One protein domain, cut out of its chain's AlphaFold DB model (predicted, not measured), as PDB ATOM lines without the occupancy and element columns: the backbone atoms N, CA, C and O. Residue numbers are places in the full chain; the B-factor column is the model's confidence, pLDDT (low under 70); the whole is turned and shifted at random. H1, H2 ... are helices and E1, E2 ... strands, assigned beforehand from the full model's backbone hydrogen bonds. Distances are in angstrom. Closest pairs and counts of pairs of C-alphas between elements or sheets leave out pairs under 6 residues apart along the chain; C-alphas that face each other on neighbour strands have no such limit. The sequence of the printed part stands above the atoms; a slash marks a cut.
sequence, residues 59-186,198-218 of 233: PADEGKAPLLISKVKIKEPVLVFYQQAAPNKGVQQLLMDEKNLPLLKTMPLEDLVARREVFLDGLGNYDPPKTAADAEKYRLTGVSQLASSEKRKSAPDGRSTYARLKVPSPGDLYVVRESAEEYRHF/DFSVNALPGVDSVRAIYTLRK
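What this domain is: This is residues 59 to 186 and 198 to 218 of the 233 residues of an uncharacterized protein of Hymenobacter sp. PAMC 26554 (UniProt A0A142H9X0). One strongly twisted, branched sheet of eight strands makes a wall through the domain and forks at its long last strand, E8: E7 and then E1 follow on one side of E8, while on the other side E5 and E4 sit one after the other along it, and E4 leads on to the hairpin of E2 and E3 and then to E6. Short helices are on both faces of the sheet, H2 on one and H3 and H4 on the opposite one, with H1 near H2, and residues 59 to 64 stick out. The printed part has 149 residues, with four named helices and eight named strands, which follow each other along the chain as E1, E2, E3, H1, H2, E4, E5, H3, E6, E7, H4 and E8; the strand pairing is mixed, with E4 and E8 parallel and the other neighbour pairs antiparallel. The class is mixed, helices and strands, though under half of the residues are in named elements. The whole is compact, with a radius of gyration of the C-alphas of 15.4 A and spans of 46 by 35 by 23 A.

Where its parts are: Start at residue 59 and go on to C-alpha 67 at (0.830, -20.788, -36.873), where E1 begins; it runs 15.7 A to residue 72. Next come E2, residues 77 to 83, 18.5 A long, and E3, residues 91 to 97, 18.8 A. Look then for two small helices, H1 at residues 103 to 106 and H2 at residues 109 to 114, before E4 at residues 118 to 121. E5, residues 138 to 142, is 13.1 A long and is followed at once by H3, residues 143 to 146. E6 is residues 161 to 164. Find C-alpha 173 at (-3.564, -22.131, -21.966); from there E7 runs 19.0 A to residue 179, and H4 takes residues 180 to 184. E8, residues 209 to 218, covers 27.1 A and ends at C-alpha 218, (4.810, -11.410, -19.115).

How they stand to each other: Begin with E8, which has three neighbours. E7 is antiparallel to it on one side, beside residues 209 to 215, with N 176 and O 212 2.8 A apart. On the other side look for E4, parallel, with N 213 and O 120 at 2.8 A, and E5, antiparallel, with N 217 and O 139 at 2.8 A. E8 lies on one side of E7, and on the other side of E7 lies the edge strand E1, antiparallel to E7, with N 72 and O 173 at 2.8 A. E8 lies on one side of E4, and on the other side of E4 lies E3, antiparallel to E4, with N 95 and O 119 at 2.8 A. E3 forms a hairpin with E2, with N 80 and O 94 at 2.8 A, and the edge strand E6 is antiparallel to E2, with N 79 and O 163 at 2.8 A. H2 is on the sheet at a height of 7.8 A, its closest C-alphas to E4 being those of Leu 112 and Val 118, 6.3 A apart. On the opposite face are H3, height 5.2 A, with the C-alphas of Val 143 and Tyr 214 of E8 5.6 A apart, and H4, height 6.3 A. H1 is only just not on the sheet, with 4 pairs of C-alphas within 10 A; it is close to H2 but not clearly touching, with the closest C-alphas, Leu 103 and Leu 112, 7.5 A apart. In H2 every O i to N i+4 pair is within hydrogen-bond range; in H4 0 of 1 is, beside 2 of 2 O i to N i+3 pairs, and H1 and H3 are too short for an i+4 pair.

The domain as a whole: The C-alphas farthest apart are those of Pro 87 and Ala 133, 49.0 A. Residues 187 to 197 are not printed, and C-alphas 186 and 198 are 8.0 A apart across this cut, which falls in the link from H4 to E8. The links E4 to E5 and H3 to E6 are long. The mean pLDDT of the printed part is 76.5; look for values under 70 at 42 residues, among them 59 to 66 and 198 to 207.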
ATOM      1  N   PRO A  59       4.251 -12.067 -39.582       40.25
ATOM      2  CA  PRO A  59       4.862 -11.347 -40.702       40.25
ATOM      3  C   PRO A  59       6.407 -11.369 -40.701       40.25
ATOM      4  O   PRO A  59       7.017 -10.458 -41.244       40.25
ATOM      5  N   ALA A  60       7.049 -12.366 -40.079       42.88
ATOM      6  CA  ALA A  60       8.507 -12.385 -39.883       42.88
ATOM      7  C   ALA A  60       9.235 -13.612 -40.462       42.88
ATOM      8  O   ALA A  60      10.435 -13.742 -40.262       42.88
ATOM      9  N   ASP A  61       8.551 -14.488 -41.198       43.78
ATOM     10  CA  ASP A  61       9.189 -15.606 -41.900       43.78
ATOM     11  C   ASP A  61       8.480 -15.809 -43.244       43.78
ATOM     12  O   ASP A  61       7.465 -16.506 -43.335       43.78
ATOM     13  N   GLU A  62       8.990 -15.169 -44.300       39.25
ATOM     14  CA  GLU A  62       8.583 -15.450 -45.679       39.25
ATOM     15  C   GLU A  62       8.905 -16.919 -46.002       39.25
ATOM     16  O   GLU A  62      10.018 -17.266 -46.388       39.25
ATOM     17  N   GLY A  63       7.931 -17.808 -45.785       47.66
ATOM     18  CA  GLY A  63       8.030 -19.233 -46.113       47.66
ATOM     19  C   GLY A  63       7.491 -20.203 -45.061       47.66
ATOM     20  O   GLY A  63       7.311 -21.378 -45.384       47.66
ATOM     21  N   LYS A  64       7.186 -19.762 -43.831       48.91
ATOM     22  CA  LYS A  64       6.594 -20.646 -42.809       48.91
ATOM     23  C   LYS A  64       5.069 -20.556 -42.819       48.91
ATOM     24  O   LYS A  64       4.491 -19.473 -42.839       48.91
ATOM     25  N   ALA A  65       4.410 -21.717 -42.822       53.69
ATOM     26  CA  ALA A  65       2.955 -21.803 -42.759       53.69
ATOM     27  C   ALA A  65       2.413 -21.059 -41.517       53.69
ATOM     28  O   ALA A  65       3.035 -21.125 -40.454       53.69
ATOM     29  N   PRO A  66       1.256 -20.379 -41.616       61.97
ATOM     30  CA  PRO A  66       0.708 -19.609 -40.506       61.97
ATOM     31  C   PRO A  66       0.439 -20.491 -39.287       61.97
ATOM     32  O   PRO A  66      -0.256 -21.511 -39.373       61.97
ATOM     33  N   LEU A  67       0.977 -20.079 -38.138       72.50
ATOM     34  CA  LEU A  67       0.830 -20.788 -36.873       72.50
ATOM     35  C   LEU A  67      -0.627 -20.710 -36.407       72.50
ATOM     36  O   LEU A  67      -1.234 -19.641 -36.309       72.50
ATOM     37  N   LEU A  68      -1.218 -21.868 -36.117       81.06
ATOM     38  CA  LEU A  68      -2.577 -21.946 -35.592       81.06
ATOM     39  C   LEU A  68      -2.521 -21.945 -34.067       81.06
ATOM     40  O   LEU A  68      -2.100 -22.933 -33.467       81.06
ATOM     41  N   ILE A  69      -2.970 -20.843 -33.463       85.19
ATOM     42  CA  ILE A  69      -2.981 -20.638 -32.012       85.19
ATOM     43  C   ILE A  69      -4.433 -20.632 -31.527       85.19
ATOM     44  O   ILE A  69      -5.246 -19.825 -31.977       85.19
ATOM     45  N   SER A  70      -4.773 -21.537 -30.612       86.12
ATOM     46  CA  SER A  70      -6.125 -21.683 -30.054       86.12
ATOM     47  C   SER A  70      -6.094 -21.645 -28.532       86.12
ATOM     48  O   SER A  70      -5.243 -22.278 -27.920       86.12
ATOM     49  N   LYS A  71      -7.030 -20.939 -27.900       87.56
ATOM     50  CA  LYS A  71      -7.150 -20.930 -26.437       87.56
ATOM     51  C   LYS A  71      -7.839 -22.210 -25.958       87.56
ATOM     52  O   LYS A  71      -8.807 -22.652 -26.574       87.56
ATOM     53  N   VAL A  72      -7.362 -22.806 -24.868       87.31
ATOM     54  CA  VAL A  72      -7.956 -24.006 -24.264       87.31
ATOM     55  C   VAL A  72      -8.069 -23.858 -22.753       87.31
ATOM     56  O   VAL A  72      -7.221 -23.262 -22.091       87.31
ATOM     57  N   LYS A  73      -9.118 -24.455 -22.192       87.56
ATOM     58  CA  LYS A  73      -9.328 -24.547 -20.752       87.56
ATOM     59  C   LYS A  73      -9.262 -26.003 -20.315       87.56
ATOM     60  O   LYS A  73     -10.059 -26.826 -20.757       87.56
ATOM     61  N   ILE A  74      -8.320 -26.303 -19.428       87.50
ATOM     62  CA  ILE A  74      -8.168 -27.611 -18.785       87.50
ATOM     63  C   ILE A  74      -8.542 -27.432 -17.318       87.50
ATOM     64  O   ILE A  74      -8.102 -26.470 -16.690       87.50
ATOM     65  N   LYS A  75      -9.406 -28.307 -16.794       87.56
ATOM     66  CA  LYS A  75      -9.986 -28.132 -15.458       87.56
ATOM     67  C   LYS A  75      -8.926 -28.329 -14.377       87.56
ATOM     68  O   LYS A  75      -8.751 -27.461 -13.530       87.56
ATOM     69  N   GLU A  76      -8.220 -29.452 -14.442       88.94
ATOM     70  CA  GLU A  76      -7.170 -29.834 -13.492       88.94
ATOM     71  C   GLU A  76      -5.888 -30.161 -14.274       88.94
ATOM     72  O   GLU A  76      -5.595 -31.332 -14.513       88.94
ATOM     73  N   PRO A  77      -5.152 -29.143 -14.766       89.62
ATOM     74  CA  PRO A  77      -3.992 -29.365 -15.618       89.62
ATOM     75  C   PRO A  77      -2.834 -29.994 -14.837       89.62
ATOM     76  O   PRO A  77      -2.372 -29.464 -13.820       89.62
ATOM     77  N   VAL A  78      -2.317 -31.103 -15.359       90.88
ATOM     78  CA  VAL A  78      -1.125 -31.785 -14.854       90.88
ATOM     79  C   VAL A  78      -0.050 -31.835 -15.929       90.88
ATOM     80  O   VAL A  78      -0.330 -32.160 -17.083       90.88
ATOM     81  N   LEU A  79       1.188 -31.540 -15.533       91.00
ATOM     82  CA  LEU A  79       2.370 -31.806 -16.339       91.00
ATOM     83  C   LEU A  79       2.897 -33.193 -15.991       91.00
ATOM     84  O   LEU A  79       3.303 -33.449 -14.855       91.00
ATOM     85  N   VAL A  80       2.891 -34.076 -16.976       91.69
ATOM     86  CA  VAL A  80       3.362 -35.451 -16.885       91.69
ATOM     87  C   VAL A  80       4.752 -35.536 -17.501       91.69
ATOM     88  O   VAL A  80       4.953 -35.209 -18.665       91.69
ATOM     89  N   PHE A  81       5.704 -36.030 -16.720       88.31
ATOM     90  CA  PHE A  81       7.011 -36.481 -17.178       88.31
ATOM     91  C   PHE A  81       6.848 -37.939 -17.601       88.31
ATOM     92  O   PHE A  81       7.023 -38.854 -16.790       88.31
ATOM     93  N   TYR A  82       6.391 -38.126 -18.838       88.75
ATOM     94  CA  TYR A  82       6.087 -39.431 -19.400       88.75
ATOM     95  C   TYR A  82       7.367 -40.216 -19.651       88.75
ATOM     96  O   TYR A  82       8.335 -39.669 -20.174       88.75
ATOM     97  N   GLN A  83       7.337 -41.503 -19.334       85.56
ATOM     98  CA  GLN A  83       8.360 -42.476 -19.681       85.56
ATOM     99  C   GLN A  83       7.688 -43.635 -20.419       85.56
ATOM    100  O   GLN A  83       6.669 -44.145 -19.960       85.56
ATOM    101  N   GLN A  84       8.225 -44.065 -21.558       81.00
ATOM    102  CA  GLN A  84       7.713 -45.202 -22.326       81.00
ATOM    103  C   GLN A  84       8.207 -46.536 -21.749       81.00
ATOM    104  O   GLN A  84       9.220 -46.607 -21.050       81.00
ATOM    105  N   ALA A  85       7.456 -47.607 -22.013       77.00
ATOM    106  CA  ALA A  85       7.848 -48.965 -21.655       77.00
ATOM    107  C   ALA A  85       9.008 -49.430 -22.536       77.00
ATOM    108  O   ALA A  85       9.004 -49.160 -23.737       77.00
ATOM    109  N   ALA A  86       9.898 -50.253 -21.976       68.56
ATOM    110  CA  ALA A  86      10.803 -51.062 -22.788       68.56
ATOM    111  C   ALA A  86      10.010 -51.842 -23.868       68.56
ATOM    112  O   ALA A  86       8.900 -52.300 -23.583       68.56
ATOM    113  N   PRO A  87      10.546 -52.002 -25.094       64.31
ATOM    114  CA  PRO A  87      11.929 -51.726 -25.503       64.31
ATOM    115  C   PRO A  87      12.224 -50.256 -25.850       64.31
ATOM    116  O   PRO A  87      13.389 -49.895 -26.000       64.31
ATOM    117  N   ASN A  88      11.200 -49.405 -25.944       59.59
ATOM    118  CA  ASN A  88      11.347 -48.022 -26.388       59.59
ATOM    119  C   ASN A  88      11.678 -47.102 -25.203       59.59
ATOM    120  O   ASN A  88      11.019 -47.133 -24.165       59.59
ATOM    121  N   LYS A  89      12.699 -46.255 -25.355       61.16
ATOM    122  CA  LYS A  89      13.062 -45.224 -24.373       61.16
ATOM    123  C   LYS A  89      12.588 -43.859 -24.864       61.16
ATOM    124  O   LYS A  89      13.387 -43.023 -25.266       61.16
ATOM    125  N   GLY A  90      11.275 -43.666 -24.870       62.62
ATOM    126  CA  GLY A  90      10.663 -42.360 -25.090       62.62
ATOM    127  C   GLY A  90      10.452 -41.654 -23.756       62.62
ATOM    128  O   GLY A  90       9.889 -42.242 -22.831       62.62
ATOM    129  N   VAL A  91      10.887 -40.406 -23.636       70.38
ATOM    130  CA  VAL A  91      10.555 -39.557 -22.490       70.38
ATOM    131  C   VAL A  91      10.067 -38.227 -23.029       70.38
ATOM    132  O   VAL A  91      10.737 -37.603 -23.844       70.38
ATOM    133  N   GLN A  92       8.890 -37.802 -22.587       80.31
ATOM    134  CA  GLN A  92       8.243 -36.604 -23.107       80.31
ATOM    135  C   GLN A  92       7.506 -35.872 -21.995       80.31
ATOM    136  O   GLN A  92       6.999 -36.478 -21.050       80.31
ATOM    137  N   GLN A  93       7.425 -34.552 -22.109       86.44
ATOM    138  CA  GLN A  93       6.555 -33.756 -21.256       86.44
ATOM    139  C   GLN A  93       5.192 -33.622 -21.923       86.44
ATOM    140  O   GLN A  93       5.087 -33.112 -23.040       86.44
ATOM    141  N   LEU A  94       4.171 -34.132 -21.238       91.06
ATOM    142  CA  LEU A  94       2.784 -34.086 -21.677       91.06
ATOM    143  C   LEU A  94       1.983 -33.201 -20.731       91.06
ATOM    144  O   LEU A  94       2.155 -33.280 -19.516       91.06
ATOM    145  N   LEU A  95       1.046 -32.434 -21.265       92.56
ATOM    146  CA  LEU A  95      -0.002 -31.803 -20.484       92.56
ATOM    147  C   LEU A  95      -1.337 -32.491 -20.749       92.56
ATOM    148  O   LEU A  95      -1.707 -32.751 -21.895       92.56
ATOM    149  N   MET A  96      -2.081 -32.748 -19.683       93.50
ATOM    150  CA  MET A  96      -3.445 -33.263 -19.756       93.50
ATOM    151  C   MET A  96      -4.247 -32.846 -18.523       93.50
ATOM    152  O   MET A  96      -3.712 -32.266 -17.581       93.50
ATOM    153  N   ASP A  97      -5.544 -33.137 -18.536       93.06
ATOM    154  CA  ASP A  97      -6.376 -33.093 -17.333       93.06
ATOM    155  C   ASP A  97      -6.026 -34.276 -16.412       93.06
ATOM    156  O   ASP A  97      -5.785 -35.383 -16.899       93.06
ATOM    157  N   GLU A  98      -6.025 -34.080 -15.095       92.56
ATOM    158  CA  GLU A  98      -5.725 -35.130 -14.116       92.56
ATOM    159  C   GLU A  98      -6.598 -36.379 -14.300       92.56
ATOM    160  O   GLU A  98      -6.109 -37.505 -14.173       92.56
ATOM    161  N   LYS A  99      -7.865 -36.211 -14.706       94.94
ATOM    162  CA  LYS A  99      -8.772 -37.341 -14.976       94.94
ATOM    163  C   LYS A  99      -8.288 -38.260 -16.108       94.94
ATOM    164  O   LYS A  99      -8.741 -39.397 -16.199       94.94
ATOM    165  N   ASN A 100      -7.390 -37.775 -16.968       96.19
ATOM    166  CA  ASN A 100      -6.851 -38.501 -18.119       96.19
ATOM    167  C   ASN A 100      -5.565 -39.278 -17.792       96.19
ATOM    168  O   ASN A 100      -5.108 -40.058 -18.624       96.19
ATOM    169  N   LEU A 101      -5.005 -39.149 -16.582       95.62
ATOM    170  CA  LEU A 101      -3.829 -39.919 -16.152       95.62
ATOM    171  C   LEU A 101      -3.946 -41.448 -16.337       95.62
ATOM    172  O   LEU A 101      -2.925 -42.077 -16.625       95.62
ATOM    173  N   PRO A 102      -5.127 -42.094 -16.206       96.00
ATOM    174  CA  PRO A 102      -5.256 -43.526 -16.477       96.00
ATOM    175  C   PRO A 102      -4.887 -43.937 -17.909       96.00
ATOM    176  O   PRO A 102      -4.486 -45.083 -18.106       96.00
ATOM    177  N   LEU A 103      -4.950 -43.025 -18.889       94.50
ATOM    178  CA  LEU A 103      -4.589 -43.306 -20.286       94.50
ATOM    179  C   LEU A 103      -3.131 -43.762 -20.431       94.50
ATOM    180  O   LEU A 103      -2.828 -44.572 -21.304       94.50
ATOM    181  N   LEU A 104      -2.249 -43.302 -19.537       93.00
ATOM    182  CA  LEU A 104      -0.824 -43.645 -19.531       93.00
ATOM    183  C   LEU A 104      -0.574 -45.151 -19.346       93.00
ATOM    184  O   LEU A 104       0.444 -45.667 -19.801       93.00
ATOM    185  N   LYS A 105      -1.500 -45.867 -18.691       92.19
ATOM    186  CA  LYS A 105      -1.423 -47.328 -18.515       92.19
ATOM    187  C   LYS A 105      -1.752 -48.090 -19.792       92.19
ATOM    188  O   LYS A 105      -1.265 -49.197 -19.984       92.19
ATOM    189  N   THR A 106      -2.650 -47.538 -20.599       90.25
ATOM    190  CA  THR A 106      -3.324 -48.269 -21.676       90.25
ATOM    191  C   THR A 106      -2.801 -47.922 -23.058       90.25
ATOM    192  O   THR A 106      -3.097 -48.647 -23.999       90.25
ATOM    193  N   MET A 107      -2.085 -46.803 -23.200       88.06
ATOM    194  CA  MET A 107      -1.713 -46.251 -24.500       88.06
ATOM    195  C   MET A 107      -0.209 -45.963 -24.590       88.06
ATOM    196  O   MET A 107       0.378 -45.440 -23.636       88.06
ATOM    197  N   PRO A 108       0.426 -46.290 -25.727       84.25
ATOM    198  CA  PRO A 108       1.780 -45.850 -26.028       84.25
ATOM    199  C   PRO A 108       1.803 -44.348 -26.371       84.25
ATOM    200  O   PRO A 108       0.759 -43.708 -26.510       84.25
ATOM    201  N   LEU A 109       3.002 -43.768 -26.471       81.50
ATOM    202  CA  LEU A 109       3.186 -42.325 -26.669       81.50
ATOM    203  C   LEU A 109       2.516 -41.822 -27.951       81.50
ATOM    204  O   LEU A 109       1.894 -40.764 -27.948       81.50
ATOM    205  N   GLU A 110       2.621 -42.596 -29.024       79.56
ATOM    206  CA  GLU A 110       2.099 -42.288 -30.352       79.56
ATOM    207  C   GLU A 110       0.575 -42.113 -30.316       79.56
ATOM    208  O   GLU A 110       0.036 -41.119 -30.810       79.56
ATOM    209  N   ASP A 111      -0.115 -43.028 -29.636       84.81
ATOM    210  CA  ASP A 111      -1.564 -42.957 -29.466       84.81
ATOM    211  C   ASP A 111      -1.956 -41.823 -28.522       84.81
ATOM    212  O   ASP A 111      -2.944 -41.135 -28.773       84.81
ATOM    213  N   LEU A 112      -1.179 -41.594 -27.454       87.75
ATOM    214  CA  LEU A 112      -1.415 -40.500 -26.512       87.75
ATOM    215  C   LEU A 112      -1.383 -39.147 -27.224       87.75
ATOM    216  O   LEU A 112      -2.336 -38.385 -27.091       87.75
ATOM    217  N   VAL A 113      -0.353 -38.854 -28.022       84.44
ATOM    218  CA  VAL A 113      -0.249 -37.555 -28.712       84.44
ATOM    219  C   VAL A 113      -1.316 -37.364 -29.788       84.44
ATOM    220  O   VAL A 113      -1.687 -36.229 -30.094       84.44
ATOM    221  N   ALA A 114      -1.858 -38.454 -30.342       84.75
ATOM    222  CA  ALA A 114      -2.951 -38.403 -31.304       84.75
ATOM    223  C   ALA A 114      -4.282 -37.975 -30.653       84.75
ATOM    224  O   ALA A 114      -5.167 -37.454 -31.348       84.75
ATOM    225  N   ARG A 115      -4.412 -38.068 -29.322       89.81
ATOM    226  CA  ARG A 115      -5.617 -37.664 -28.576       89.81
ATOM    227  C   ARG A 115      -5.751 -36.154 -28.425       89.81
ATOM    228  O   ARG A 115      -4.783 -35.438 -28.196       89.81
ATOM    229  N   ARG A 116      -6.985 -35.656 -28.517       89.94
ATOM    230  CA  ARG A 116      -7.294 -34.212 -28.458       89.94
ATOM    231  C   ARG A 116      -7.089 -33.610 -27.069       89.94
ATOM    232  O   ARG A 116      -6.992 -32.397 -26.944       89.94
ATOM    233  N   GLU A 117      -7.068 -34.456 -26.051       91.62
ATOM    234  CA  GLU A 117      -6.975 -34.126 -24.632       91.62
ATOM    235  C   GLU A 117      -5.568 -34.302 -24.040       91.62
ATOM    236  O   GLU A 117      -5.393 -34.148 -22.830       91.62
ATOM    237  N   VAL A 118      -4.591 -34.643 -24.883       91.62
ATOM    238  CA  VAL A 118      -3.173 -34.747 -24.536       91.62
ATOM    239  C   VAL A 118      -2.402 -33.769 -25.412       91.62
ATOM    240  O   VAL A 118      -2.573 -33.726 -26.633       91.62
ATOM    241  N   PHE A 119      -1.550 -32.985 -24.772       91.88
ATOM    242  CA  PHE A 119      -0.744 -31.955 -25.409       91.88
ATOM    243  C   PHE A 119       0.729 -32.193 -25.091       91.88
ATOM    244  O   PHE A 119       1.047 -32.706 -24.020       91.88
ATOM    245  N   LEU A 120       1.626 -31.823 -25.998       89.75
ATOM    246  CA  LEU A 120       3.058 -31.752 -25.713       89.75
ATOM    247  C   LEU A 120       3.374 -30.429 -25.020       89.75
ATOM    248  O   LEU A 120       2.723 -29.429 -25.307       89.75
ATOM    249  N   ASP A 121       4.360 -30.409 -24.122       87.50
ATOM    250  CA  ASP A 121       4.907 -29.131 -23.658       87.50
ATOM    251  C   ASP A 121       5.546 -28.375 -24.827       87.50
ATOM    252  O   ASP A 121       6.305 -28.963 -25.597       87.50
ATOM    253  N   GLY A 122       5.225 -27.092 -24.947       85.81
ATOM    254  CA  GLY A 122       5.752 -26.225 -25.986       85.81
ATOM    255  C   GLY A 122       7.260 -26.007 -25.886       85.81
ATOM    256  O   GLY A 122       7.780 -25.691 -24.812       85.81
ATOM    257  N   LEU A 123       7.960 -26.140 -27.014       77.69
ATOM    258  CA  LEU A 123       9.411 -25.941 -27.112       77.69
ATOM    259  C   LEU A 123       9.795 -24.510 -27.513       77.69
ATOM    260  O   LEU A 123      10.853 -24.023 -27.111       77.69
ATOM    261  N   GLY A 124       8.943 -23.842 -28.291       75.62
ATOM    262  CA  GLY A 124       9.216 -22.536 -28.880       75.62
ATOM    263  C   GLY A 124       8.879 -21.350 -27.977       75.62
ATOM    264  O   GLY A 124       8.510 -21.480 -26.808       75.62
ATOM    265  N   ASN A 125       8.986 -20.153 -28.553       80.88
ATOM    266  CA  ASN A 125       8.477 -18.931 -27.942       80.88
ATOM    267  C   ASN A 125       7.745 -18.093 -28.994       80.88
ATOM    268  O   ASN A 125       8.388 -17.487 -29.856       80.88
ATOM    269  N   TYR A 126       6.422 -17.999 -28.889       82.25
ATOM    270  CA  TYR A 126       5.586 -17.349 -29.904       82.25
ATOM    271  C   TYR A 126       4.953 -16.061 -29.407       82.25
ATOM    272  O   TYR A 126       4.698 -15.893 -28.212       82.25
ATOM    273  N   ASP A 127       4.643 -15.176 -30.345       81.19
ATOM    274  CA  ASP A 127       3.819 -14.015 -30.057       81.19
ATOM    275  C   ASP A 127       2.382 -14.455 -29.737       81.19
ATOM    276  O   ASP A 127       1.860 -15.405 -30.337       81.19
ATOM    277  N   PRO A 128       1.709 -13.789 -28.786       77.88
ATOM    278  CA  PRO A 128       0.306 -14.052 -28.529       77.88
ATOM    279  C   PRO A 128      -0.559 -13.641 -29.735       77.88
ATOM    280  O   PRO A 128      -0.153 -12.812 -30.552       77.88
ATOM    281  N   PRO A 129      -1.796 -14.161 -29.848       74.25
ATOM    282  CA  PRO A 129      -2.722 -13.728 -30.891       74.25
ATOM    283  C   PRO A 129      -2.887 -12.196 -30.899       74.25
ATOM    284  O   PRO A 129      -3.125 -11.604 -29.846       74.25
ATOM    285  N   LYS A 130      -2.824 -11.571 -32.090       63.59
ATOM    286  CA  LYS A 130      -2.780 -10.103 -32.341       63.59
ATOM    287  C   LYS A 130      -3.900  -9.257 -31.697       63.59
ATOM    288  O   LYS A 130      -3.875  -8.038 -31.784       63.59
ATOM    289  N   THR A 131      -4.894  -9.879 -31.070       58.91
ATOM    290  CA  THR A 131      -5.946  -9.204 -30.291       58.91
ATOM    291  C   THR A 131      -5.551  -8.921 -28.840       58.91
ATOM    292  O   THR A 131      -6.310  -8.266 -28.130       58.91
ATOM    293  N   ALA A 132      -4.412  -9.426 -28.363       58.34
ATOM    294  CA  ALA A 132      -3.877  -9.031 -27.069       58.34
ATOM    295  C   ALA A 132      -3.350  -7.596 -27.186       58.34
ATOM    296  O   ALA A 132      -2.398  -7.356 -27.923       58.34
ATOM    297  N   ALA A 133      -3.942  -6.653 -26.448       56.03
ATOM    298  CA  ALA A 133      -3.582  -5.225 -26.427       56.03
ATOM    299  C   ALA A 133      -2.128  -4.927 -25.983       56.03
ATOM    300  O   ALA A 133      -1.754  -3.777 -25.796       56.03
ATOM    301  N   ASP A 134      -1.310  -5.967 -25.821       63.44
ATOM    302  CA  ASP A 134      -0.011  -5.975 -25.173       63.44
ATOM    303  C   ASP A 134       0.920  -7.039 -25.799       63.44
ATOM    304  O   ASP A 134       1.682  -7.693 -25.087       63.44
ATOM    305  N   ALA A 135       0.863  -7.267 -27.119       64.88
ATOM    306  CA  ALA A 135       1.732  -8.247 -27.791       64.88
ATOM    307  C   ALA A 135       3.236  -8.017 -27.512       64.88
ATOM    308  O   ALA A 135       4.001  -8.967 -27.429       64.88
ATOM    309  N   GLU A 136       3.643  -6.774 -27.246       71.88
ATOM    310  CA  GLU A 136       5.015  -6.410 -26.852       71.88
ATOM    311  C   GLU A 136       5.362  -6.733 -25.385       71.88
ATOM    312  O   GLU A 136       6.526  -6.681 -24.982       71.88
ATOM    313  N   LYS A 137       4.363  -7.026 -24.544       75.56
ATOM    314  CA  LYS A 137       4.544  -7.285 -23.106       75.56
ATOM    315  C   LYS A 137       4.385  -8.753 -22.745       75.56
ATOM    316  O   LYS A 137       4.698  -9.108 -21.608       75.56
ATOM    317  N   TYR A 138       3.890  -9.587 -23.652       80.44
ATOM    318  CA  TYR A 138       3.590 -10.986 -23.374       80.44
ATOM    319  C   TYR A 138       4.154 -11.912 -24.442       80.44
ATOM    320  O   TYR A 138       4.182 -11.570 -25.617       80.44
ATOM    321  N   ARG A 139       4.541 -13.118 -24.026       84.62
ATOM    322  CA  ARG A 139       5.000 -14.188 -24.911       84.62
ATOM    323  C   ARG A 139       4.361 -15.510 -24.520       84.62
ATOM    324  O   ARG A 139       4.108 -15.757 -23.340       84.62
ATOM    325  N   LEU A 140       4.098 -16.357 -25.504       85.62
ATOM    326  CA  LEU A 140       3.723 -17.744 -25.278       85.62
ATOM    327  C   LEU A 140       4.984 -18.556 -24.999       85.62
ATOM    328  O   LEU A 140       5.887 -18.597 -25.831       85.62
ATOM    329  N   THR A 141       5.029 -19.200 -23.836       83.62
ATOM    330  CA  THR A 141       6.142 -20.056 -23.398       83.62
ATOM    331  C   THR A 141       5.630 -21.416 -22.935       83.62
ATOM    332  O   THR A 141       4.507 -21.503 -22.424       83.62
ATOM    333  N   GLY A 142       6.449 -22.461 -23.084       82.56
ATOM    334  CA  GLY A 142       6.142 -23.802 -22.581       82.56
ATOM    335  C   GLY A 142       5.732 -23.813 -21.102       82.56
ATOM    336  O   GLY A 142       6.170 -22.987 -20.293       82.56
ATOM    337  N   VAL A 143       4.869 -24.760 -20.751       80.06
ATOM    338  CA  VAL A 143       4.260 -24.937 -19.427       80.06
ATOM    339  C   VAL A 143       5.215 -25.549 -18.401       80.06
ATOM    340  O   VAL A 143       4.918 -25.496 -17.205       80.06
ATOM    341  N   SER A 144       6.354 -26.120 -18.811       73.44
ATOM    342  CA  SER A 144       7.313 -26.755 -17.887       73.44
ATOM    343  C   SER A 144       7.808 -25.836 -16.780       73.44
ATOM    344  O   SER A 144       8.031 -26.295 -15.660       73.44
ATOM    345  N   GLN A 145       7.909 -24.534 -17.046       67.00
ATOM    346  CA  GLN A 145       8.291 -23.540 -16.039       67.00
ATOM    347  C   GLN A 145       7.234 -23.362 -14.936       67.00
ATOM    348  O   GLN A 145       7.550 -22.869 -13.856       67.00
ATOM    349  N   LEU A 146       5.988 -23.772 -15.188       70.81
ATOM    350  CA  LEU A 146       4.876 -23.671 -14.240       70.81
ATOM    351  C   LEU A 146       4.688 -24.921 -13.386       70.81
ATOM    352  O   LEU A 146       3.867 -24.912 -12.461       70.81
ATOM    353  N   ALA A 147       5.408 -26.005 -13.686       67.06
ATOM    354  CA  ALA A 147       5.454 -27.155 -12.803       67.06
ATOM    355  C   ALA A 147       6.203 -26.736 -11.540       67.06
ATOM    356  O   ALA A 147       7.429 -26.767 -11.475       67.06
ATOM    357  N   SER A 148       5.418 -26.278 -10.562       60.59
ATOM    358  CA  SER A 148       5.838 -25.908  -9.215       60.59
ATOM    359  C   SER A 148       6.911 -26.864  -8.696       60.59
ATOM    360  O   SER A 148       6.867 -28.063  -8.969       60.59
ATOM    361  N   SER A 149       7.767 -26.376  -7.798       56.84
ATOM    362  CA  SER A 149       8.650 -27.177  -6.930       56.84
ATOM    363  C   SER A 149       7.909 -28.187  -6.029       56.84
ATOM    364  O   SER A 149       8.491 -28.753  -5.104       56.84
ATOM    365  N   GLU A 150       6.615 -28.414  -6.274       62.97
ATOM    366  CA  GLU A 150       5.843 -29.445  -5.611       62.97
ATOM    367  C   GLU A 150       6.421 -30.818  -5.927       62.97
ATOM    368  O   GLU A 150       6.862 -31.118  -7.040       62.97
ATOM    369  N   LYS A 151       6.399 -31.675  -4.909       78.56
ATOM    370  CA  LYS A 151       6.851 -33.052  -5.032       78.56
ATOM    371  C   LYS A 151       6.025 -33.749  -6.113       78.56
ATOM    372  O   LYS A 151       4.805 -33.863  -5.994       78.56
ATOM    373  N   ARG A 152       6.705 -34.231  -7.155       87.56
ATOM    374  CA  ARG A 152       6.076 -35.019  -8.217       87.56
ATOM    375  C   ARG A 152       5.419 -36.262  -7.618       87.56
ATOM    376  O   ARG A 152       5.980 -36.903  -6.726       87.56
ATOM    377  N   LYS A 153       4.236 -36.597  -8.121       91.06
ATOM    378  CA  LYS A 153       3.492 -37.808  -7.770       91.06
ATOM    379  C   LYS A 153       3.760 -38.891  -8.806       91.06
ATOM    380  O   LYS A 153       3.992 -38.586  -9.976       91.06
ATOM    381  N   SER A 154       3.705 -40.149  -8.388       93.69
ATOM    382  CA  SER A 154       3.755 -41.278  -9.316       93.69
ATOM    383  C   SER A 154       2.508 -41.289 -10.191       93.69
ATOM    384  O   SER A 154       1.389 -41.151  -9.689       93.69
ATOM    385  N   ALA A 155       2.698 -41.442 -11.496       93.81
ATOM    386  CA  ALA A 155       1.602 -41.606 -12.431       93.81
ATOM    387  C   ALA A 155       1.056 -43.047 -12.387       93.81
ATOM    388  O   ALA A 155       1.736 -43.963 -11.910       93.81
ATOM    389  N   PRO A 156      -0.168 -43.282 -12.893       93.62
ATOM    390  CA  PRO A 156      -0.781 -44.605 -12.847       93.62
ATOM    391  C   PRO A 156       0.012 -45.688 -13.593       93.62
ATOM    392  O   PRO A 156      -0.054 -46.848 -13.202       93.62
ATOM    393  N   ASP A 157       0.768 -45.349 -14.634       91.31
ATOM    394  CA  ASP A 157       1.578 -46.307 -15.404       91.31
ATOM    395  C   ASP A 157       2.769 -46.909 -14.629       91.31
ATOM    396  O   ASP A 157       3.465 -47.776 -15.153       91.31
ATOM    397  N   GLY A 158       3.001 -46.465 -13.389       90.62
ATOM    398  CA  GLY A 158       4.025 -46.996 -12.490       90.62
ATOM    399  C   GLY A 158       5.452 -46.553 -12.818       90.62
ATOM    400  O   GLY A 158       6.376 -46.947 -12.110       90.62
ATOM    401  N   ARG A 159       5.643 -45.734 -13.856       89.06
ATOM    402  CA  ARG A 159       6.968 -45.299 -14.335       89.06
ATOM    403  C   ARG A 159       7.055 -43.798 -14.578       89.06
ATOM    404  O   ARG A 159       8.091 -43.199 -14.317       89.06
ATOM    405  N   SER A 160       5.969 -43.177 -15.022       90.94
ATOM    406  CA  SER A 160       5.909 -41.737 -15.219       90.94
ATOM    407  C   SER A 160       5.659 -41.028 -13.890       90.94
ATOM    408  O   SER A 160       5.184 -41.605 -12.905       90.94
ATOM    409  N   THR A 161       5.952 -39.734 -13.857       91.88
ATOM    410  CA  THR A 161       5.594 -38.870 -12.724       91.88
ATOM    411  C   THR A 161       4.829 -37.657 -13.218       91.88
ATOM    412  O   THR A 161       4.932 -37.299 -14.387       91.88
ATOM    413  N   TYR A 162       4.054 -37.011 -12.354       92.06
ATOM    414  CA  TYR A 162       3.342 -35.791 -12.719       92.06
ATOM    415  C   TYR A 162       3.346 -34.758 -11.594       92.06
ATOM    416  O   TYR A 162       3.495 -35.088 -10.415       92.06
ATOM    417  N   ALA A 163       3.180 -33.497 -11.973       89.62
ATOM    418  CA  ALA A 163       2.966 -32.372 -11.074       89.62
ATOM    419  C   ALA A 163       1.705 -31.619 -11.503       89.62
ATOM    420  O   ALA A 163       1.443 -31.463 -12.696       89.62
ATOM    421  N   ARG A 164       0.918 -31.143 -10.534       87.88
ATOM    422  CA  ARG A 164      -0.204 -30.248 -10.829       87.88
ATOM    423  C   ARG A 164       0.352 -28.879 -11.187       87.88
ATOM    424  O   ARG A 164       1.245 -28.371 -10.509       87.88
ATOM    425  N   LEU A 165      -0.172 -28.286 -12.250       82.75
ATOM    426  CA  LEU A 165       0.188 -26.920 -12.587       82.75
ATOM    427  C   LEU A 165      -0.619 -25.953 -11.724       82.75
ATOM    428  O   LEU A 165      -1.844 -26.022 -11.670       82.75
ATOM    429  N   LYS A 166       0.076 -25.000 -11.098       73.31
ATOM    430  CA  LYS A 166      -0.527 -23.910 -10.309       73.31
ATOM    431  C   LYS A 166      -1.035 -22.757 -11.181       73.31
ATOM    432  O   LYS A 166      -1.017 -21.620 -10.728       73.31
ATOM    433  N   VAL A 167      -1.395 -23.047 -12.435       63.62
ATOM    434  CA  VAL A 167      -1.715 -22.078 -13.503       63.62
ATOM    435  C   VAL A 167      -2.476 -20.868 -12.942       63.62
ATOM    436  O   VAL A 167      -3.390 -21.072 -12.137       63.62
ATOM    437  N   PRO A 168      -2.166 -19.621 -13.353       54.28
ATOM    438  CA  PRO A 168      -3.008 -18.490 -12.986       54.28
ATOM    439  C   PRO A 168      -4.397 -18.693 -13.598       54.28
ATOM    440  O   PRO A 168      -4.565 -18.475 -14.786       54.28
ATOM    441  N   SER A 169      -5.369 -19.123 -12.784       46.47
ATOM    442  CA  SER A 169      -6.755 -19.441 -13.161       46.47
ATOM    443  C   SER A 169      -6.903 -20.475 -14.306       46.47
ATOM    444  O   SER A 169      -6.274 -20.389 -15.357       46.47
ATOM    445  N   PRO A 170      -7.774 -21.489 -14.174       46.94
ATOM    446  CA  PRO A 170      -8.042 -22.429 -15.259       46.94
ATOM    447  C   PRO A 170      -8.671 -21.679 -16.448       46.94
ATOM    448  O   PRO A 170      -9.875 -21.397 -16.451       46.94
ATOM    449  N   GLY A 171      -7.877 -21.335 -17.464       52.16
ATOM    450  CA  GLY A 171      -8.405 -20.650 -18.646       52.16
ATOM    451  C   GLY A 171      -7.412 -20.194 -19.711       52.16
ATOM    452  O   GLY A 171      -7.801 -20.180 -20.874       52.16
ATOM    453  N   ASP A 172      -6.168 -19.857 -19.365       72.44
ATOM    454  CA  ASP A 172      -5.257 -19.166 -20.299       72.44
ATOM    455  C   ASP A 172      -4.118 -20.058 -20.802       72.44
ATOM    456  O   ASP A 172      -2.947 -19.674 -20.822       72.44
ATOM    457  N   LEU A 173      -4.468 -21.280 -21.206       87.44
ATOM    458  CA  LEU A 173      -3.564 -22.131 -21.966       87.44
ATOM    459  C   LEU A 173      -3.799 -21.908 -23.457       87.44
ATOM    460  O   LEU A 173      -4.928 -21.693 -23.907       87.44
ATOM    461  N   TYR A 174      -2.725 -21.989 -24.223       88.56
ATOM    462  CA  TYR A 174      -2.739 -21.800 -25.663       88.56
ATOM    463  C   TYR A 174      -2.189 -23.050 -26.317       88.56
ATOM    464  O   TYR A 174      -1.117 -23.522 -25.965       88.56
ATOM    465  N   VAL A 175      -2.933 -23.596 -27.264       90.00
ATOM    466  CA  VAL A 175      -2.490 -24.698 -28.103       90.00
ATOM    467  C   VAL A 175      -1.948 -24.110 -29.388       90.00
ATOM    468  O   VAL A 175      -2.668 -23.399 -30.090       90.00
ATOM    469  N   VAL A 176      -0.701 -24.434 -29.693       89.38
ATOM    470  CA  VAL A 176      -0.055 -24.132 -30.967       89.38
ATOM    471  C   VAL A 176       0.107 -25.442 -31.725       89.38
ATOM    472  O   VAL A 176       0.430 -26.485 -31.148       89.38
ATOM    473  N   ARG A 177      -0.191 -25.414 -33.023       87.31
ATOM    474  CA  ARG A 177       0.074 -26.553 -33.900       87.31
ATOM    475  C   ARG A 177       1.472 -26.420 -34.487       87.31
ATOM    476  O   ARG A 177       1.684 -25.571 -35.347       87.31
ATOM    477  N   GLU A 178       2.381 -27.267 -34.031       79.81
ATOM    478  CA  GLU A 178       3.795 -27.248 -34.422       79.81
ATOM    479  C   GLU A 178       4.152 -28.407 -35.334       79.81
ATOM    480  O   GLU A 178       3.454 -29.426 -35.348       79.81
ATOM    481  N   SER A 179       5.246 -28.252 -36.081       77.69
ATOM    482  CA  SER A 179       5.842 -29.364 -36.815       77.69
ATOM    483  C   SER A 179       6.267 -30.436 -35.824       77.69
ATOM    484  O   SER A 179       6.932 -30.155 -34.828       77.69
ATOM    485  N   ALA A 180       5.906 -31.688 -36.100       76.19
ATOM    486  CA  ALA A 180       6.377 -32.788 -35.274       76.19
ATOM    487  C   ALA A 180       7.905 -32.928 -35.329       76.19
ATOM    488  O   ALA A 180       8.461 -33.495 -34.397       76.19
ATOM    489  N   GLU A 181       8.560 -32.414 -36.382       72.88
ATOM    490  CA  GLU A 181      10.017 -32.431 -36.582       72.88
ATOM    491  C   GLU A 181      10.782 -31.768 -35.439       72.88
ATOM    492  O   GLU A 181      11.776 -32.320 -34.976       72.88
ATOM    493  N   GLU A 182      10.272 -30.660 -34.902       70.00
ATOM    494  CA  GLU A 182      10.901 -29.932 -33.789       70.00
ATOM    495  C   GLU A 182      10.970 -30.777 -32.508       70.00
ATOM    496  O   GLU A 182      11.871 -30.625 -31.688       70.00
ATOM    497  N   TYR A 183      10.072 -31.755 -32.386       70.00
ATOM    498  CA  TYR A 183      10.014 -32.714 -31.286       70.00
ATOM    499  C   TYR A 183      10.845 -33.976 -31.563       70.00
ATOM    500  O   TYR A 183      10.861 -34.895 -30.743       70.00
ATOM    501  N   ARG A 184      11.533 -34.043 -32.715       66.06
ATOM    502  CA  ARG A 184      12.387 -35.171 -33.129       66.06
ATOM    503  C   ARG A 184      13.877 -34.962 -32.833       66.06
ATOM    504  O   ARG A 184      14.665 -35.849 -33.160       66.06
ATOM    505  N   HIS A 185      14.290 -33.842 -32.228       50.84
ATOM    506  CA  HIS A 185      15.711 -33.477 -32.104       50.84
ATOM    507  C   HIS A 185      16.309 -33.627 -30.687       50.84
ATOM    508  O   HIS A 185      15.716 -33.267 -29.676       50.84
ATOM    509  N   PHE A 186      17.528 -34.185 -30.651       39.62
ATOM    510  CA  PHE A 186      18.341 -34.549 -29.482       39.62
ATOM    511  C   PHE A 186      19.200 -33.394 -28.949       39.62
ATOM    512  O   PHE A 186      19.686 -32.582 -29.730       39.62
ATOM    513  N   ASP A 198      16.899 -38.558 -22.122       37.88
ATOM    514  CA  ASP A 198      17.522 -39.407 -23.147       37.88
ATOM    515  C   ASP A 198      16.444 -39.806 -24.174       37.88
ATOM    516  O   ASP A 198      15.454 -40.438 -23.809       37.88
ATOM    517  N   PHE A 199      16.619 -39.385 -25.433       48.62
ATOM    518  CA  PHE A 199      15.652 -39.504 -26.539       48.62
ATOM    519  C   PHE A 199      16.006 -40.621 -27.540       48.62
ATOM    520  O   PHE A 199      15.747 -40.509 -28.734       48.62
ATOM    521  N   SER A 200      16.650 -41.701 -27.103       39.38
ATOM    522  CA  SER A 200      17.271 -42.687 -28.003       39.38
ATOM    523  C   SER A 200      16.332 -43.562 -28.859       39.38
ATOM    524  O   SER A 200      16.846 -44.388 -29.612       39.38
ATOM    525  N   VAL A 201      14.996 -43.408 -28.838       45.16
ATOM    526  CA  VAL A 201      14.098 -44.179 -29.729       45.16
ATOM    527  C   VAL A 201      12.846 -43.390 -30.156       45.16
ATOM    528  O   VAL A 201      11.968 -43.137 -29.342       45.16
ATOM    529  N   ASN A 202      12.785 -43.083 -31.459       45.88
ATOM    530  CA  ASN A 202      11.654 -42.652 -32.300       45.88
ATOM    531  C   ASN A 202      10.656 -41.616 -31.761       45.88
ATOM    532  O   ASN A 202       9.739 -41.890 -30.993       45.88
ATOM    533  N   ALA A 203      10.755 -40.438 -32.362       49.44
ATOM    534  CA  ALA A 203       9.766 -39.390 -32.311       49.44
ATOM    535  C   ALA A 203       8.627 -39.656 -33.312       49.44
ATOM    536  O   ALA A 203       8.840 -39.653 -34.521       49.44
ATOM    537  N   LEU A 204       7.425 -39.901 -32.783       53.44
ATOM    538  CA  LEU A 204       6.117 -39.790 -33.450       53.44
ATOM    539  C   LEU A 204       6.109 -40.080 -34.973       53.44
ATOM    540  O   LEU A 204       5.886 -39.162 -35.776       53.44
ATOM    541  N   PRO A 205       6.362 -41.331 -35.404       50.09
ATOM    542  CA  PRO A 205       6.314 -41.689 -36.818       50.09
ATOM    543  C   PRO A 205       4.898 -41.490 -37.382       50.09
ATOM    544  O   PRO A 205       3.914 -41.894 -36.768       50.09
ATOM    545  N   GLY A 206       4.791 -40.864 -38.559       54.31
ATOM    546  CA  GLY A 206       3.511 -40.635 -39.249       54.31
ATOM    547  C   GLY A 206       2.685 -39.449 -38.734       54.31
ATOM    548  O   GLY A 206       1.544 -39.273 -39.155       54.31
ATOM    549  N   VAL A 207       3.242 -38.636 -37.834       63.84
ATOM    550  CA  VAL A 207       2.616 -37.397 -37.365       63.84
ATOM    551  C   VAL A 207       3.387 -36.218 -37.944       63.84
ATOM    552  O   VAL A 207       4.547 -36.035 -37.598       63.84
ATOM    553  N   ASP A 208       2.758 -35.418 -38.803       71.06
ATOM    554  CA  ASP A 208       3.397 -34.226 -39.393       71.06
ATOM    555  C   ASP A 208       3.322 -33.009 -38.464       71.06
ATOM    556  O   ASP A 208       4.133 -32.090 -38.543       71.06
ATOM    557  N   SER A 209       2.341 -32.992 -37.559       76.12
ATOM    558  CA  SER A 209       2.142 -31.889 -36.621       76.12
ATOM    559  C   SER A 209       1.624 -32.346 -35.269       76.12
ATOM    560  O   SER A 209       0.804 -33.262 -35.174       76.12
ATOM    561  N   VAL A 210       2.047 -31.651 -34.223       82.75
ATOM    562  CA  VAL A 210       1.679 -31.927 -32.833       82.75
ATOM    563  C   VAL A 210       0.869 -30.780 -32.243       82.75
ATOM    564  O   VAL A 210       0.869 -29.658 -32.750       82.75
ATOM    565  N   ARG A 211       0.138 -31.073 -31.166       89.69
ATOM    566  CA  ARG A 211      -0.542 -30.061 -30.354       89.69
ATOM    567  C   ARG A 211       0.347 -29.724 -29.169       89.69
ATOM    568  O   ARG A 211       0.384 -30.482 -28.200       89.69
ATOM    569  N   ALA A 212       1.041 -28.607 -29.268       89.31
ATOM    570  CA  ALA A 212       1.908 -28.088 -28.230       89.31
ATOM    571  C   ALA A 212       1.136 -27.098 -27.357       89.31
ATOM    572  O   ALA A 212       0.301 -26.351 -27.868       89.31
ATOM    573  N   ILE A 213       1.368 -27.103 -26.048       90.38
ATOM    574  CA  ILE A 213       0.668 -26.230 -25.108       90.38
ATOM    575  C   ILE A 213       1.602 -25.209 -24.475       90.38
ATOM    576  O   ILE A 213       2.727 -25.503 -24.073       90.38
ATOM    577  N   TYR A 214       1.075 -24.002 -24.364       88.88
ATOM    578  CA  TYR A 214       1.769 -22.803 -23.949       88.88
ATOM    579  C   TYR A 214       0.965 -22.067 -22.894       88.88
ATOM    580  O   TYR A 214      -0.261 -22.179 -22.805       88.88
ATOM    581  N   THR A 215       1.670 -21.243 -22.136       86.69
ATOM    582  CA  THR A 215       1.088 -20.248 -21.237       86.69
ATOM    583  C   THR A 215       1.522 -18.861 -21.644       86.69
ATOM    584  O   THR A 215       2.616 -18.679 -22.178       86.69
ATOM    585  N   LEU A 216       0.678 -17.878 -21.355       84.06
ATOM    586  CA  LEU A 216       1.026 -16.482 -21.540       84.06
ATOM    587  C   LEU A 216       1.907 -16.009 -20.374       84.06
ATOM    588  O   LEU A 216       1.440 -15.901 -19.239       84.06
ATOM    589  N   ARG A 217       3.177 -15.710 -20.651       81.88
ATOM    590  CA  ARG A 217       4.126 -15.127 -19.694       81.88
ATOM    591  C   ARG A 217       4.324 -13.648 -20.011       81.88
ATOM    592  O   ARG A 217       4.439 -13.263 -21.171       81.88
ATOM    593  N   LYS A 218       4.395 -12.811 -18.975       79.94
ATOM    594  CA  LYS A 218       4.810 -11.410 -19.115       79.94
ATOM    595  C   LYS A 218       6.319 -11.345 -19.371       79.94
ATOM    596  O   LYS A 218       7.084 -11.937 -18.617       79.94
TER     597      LYS A 218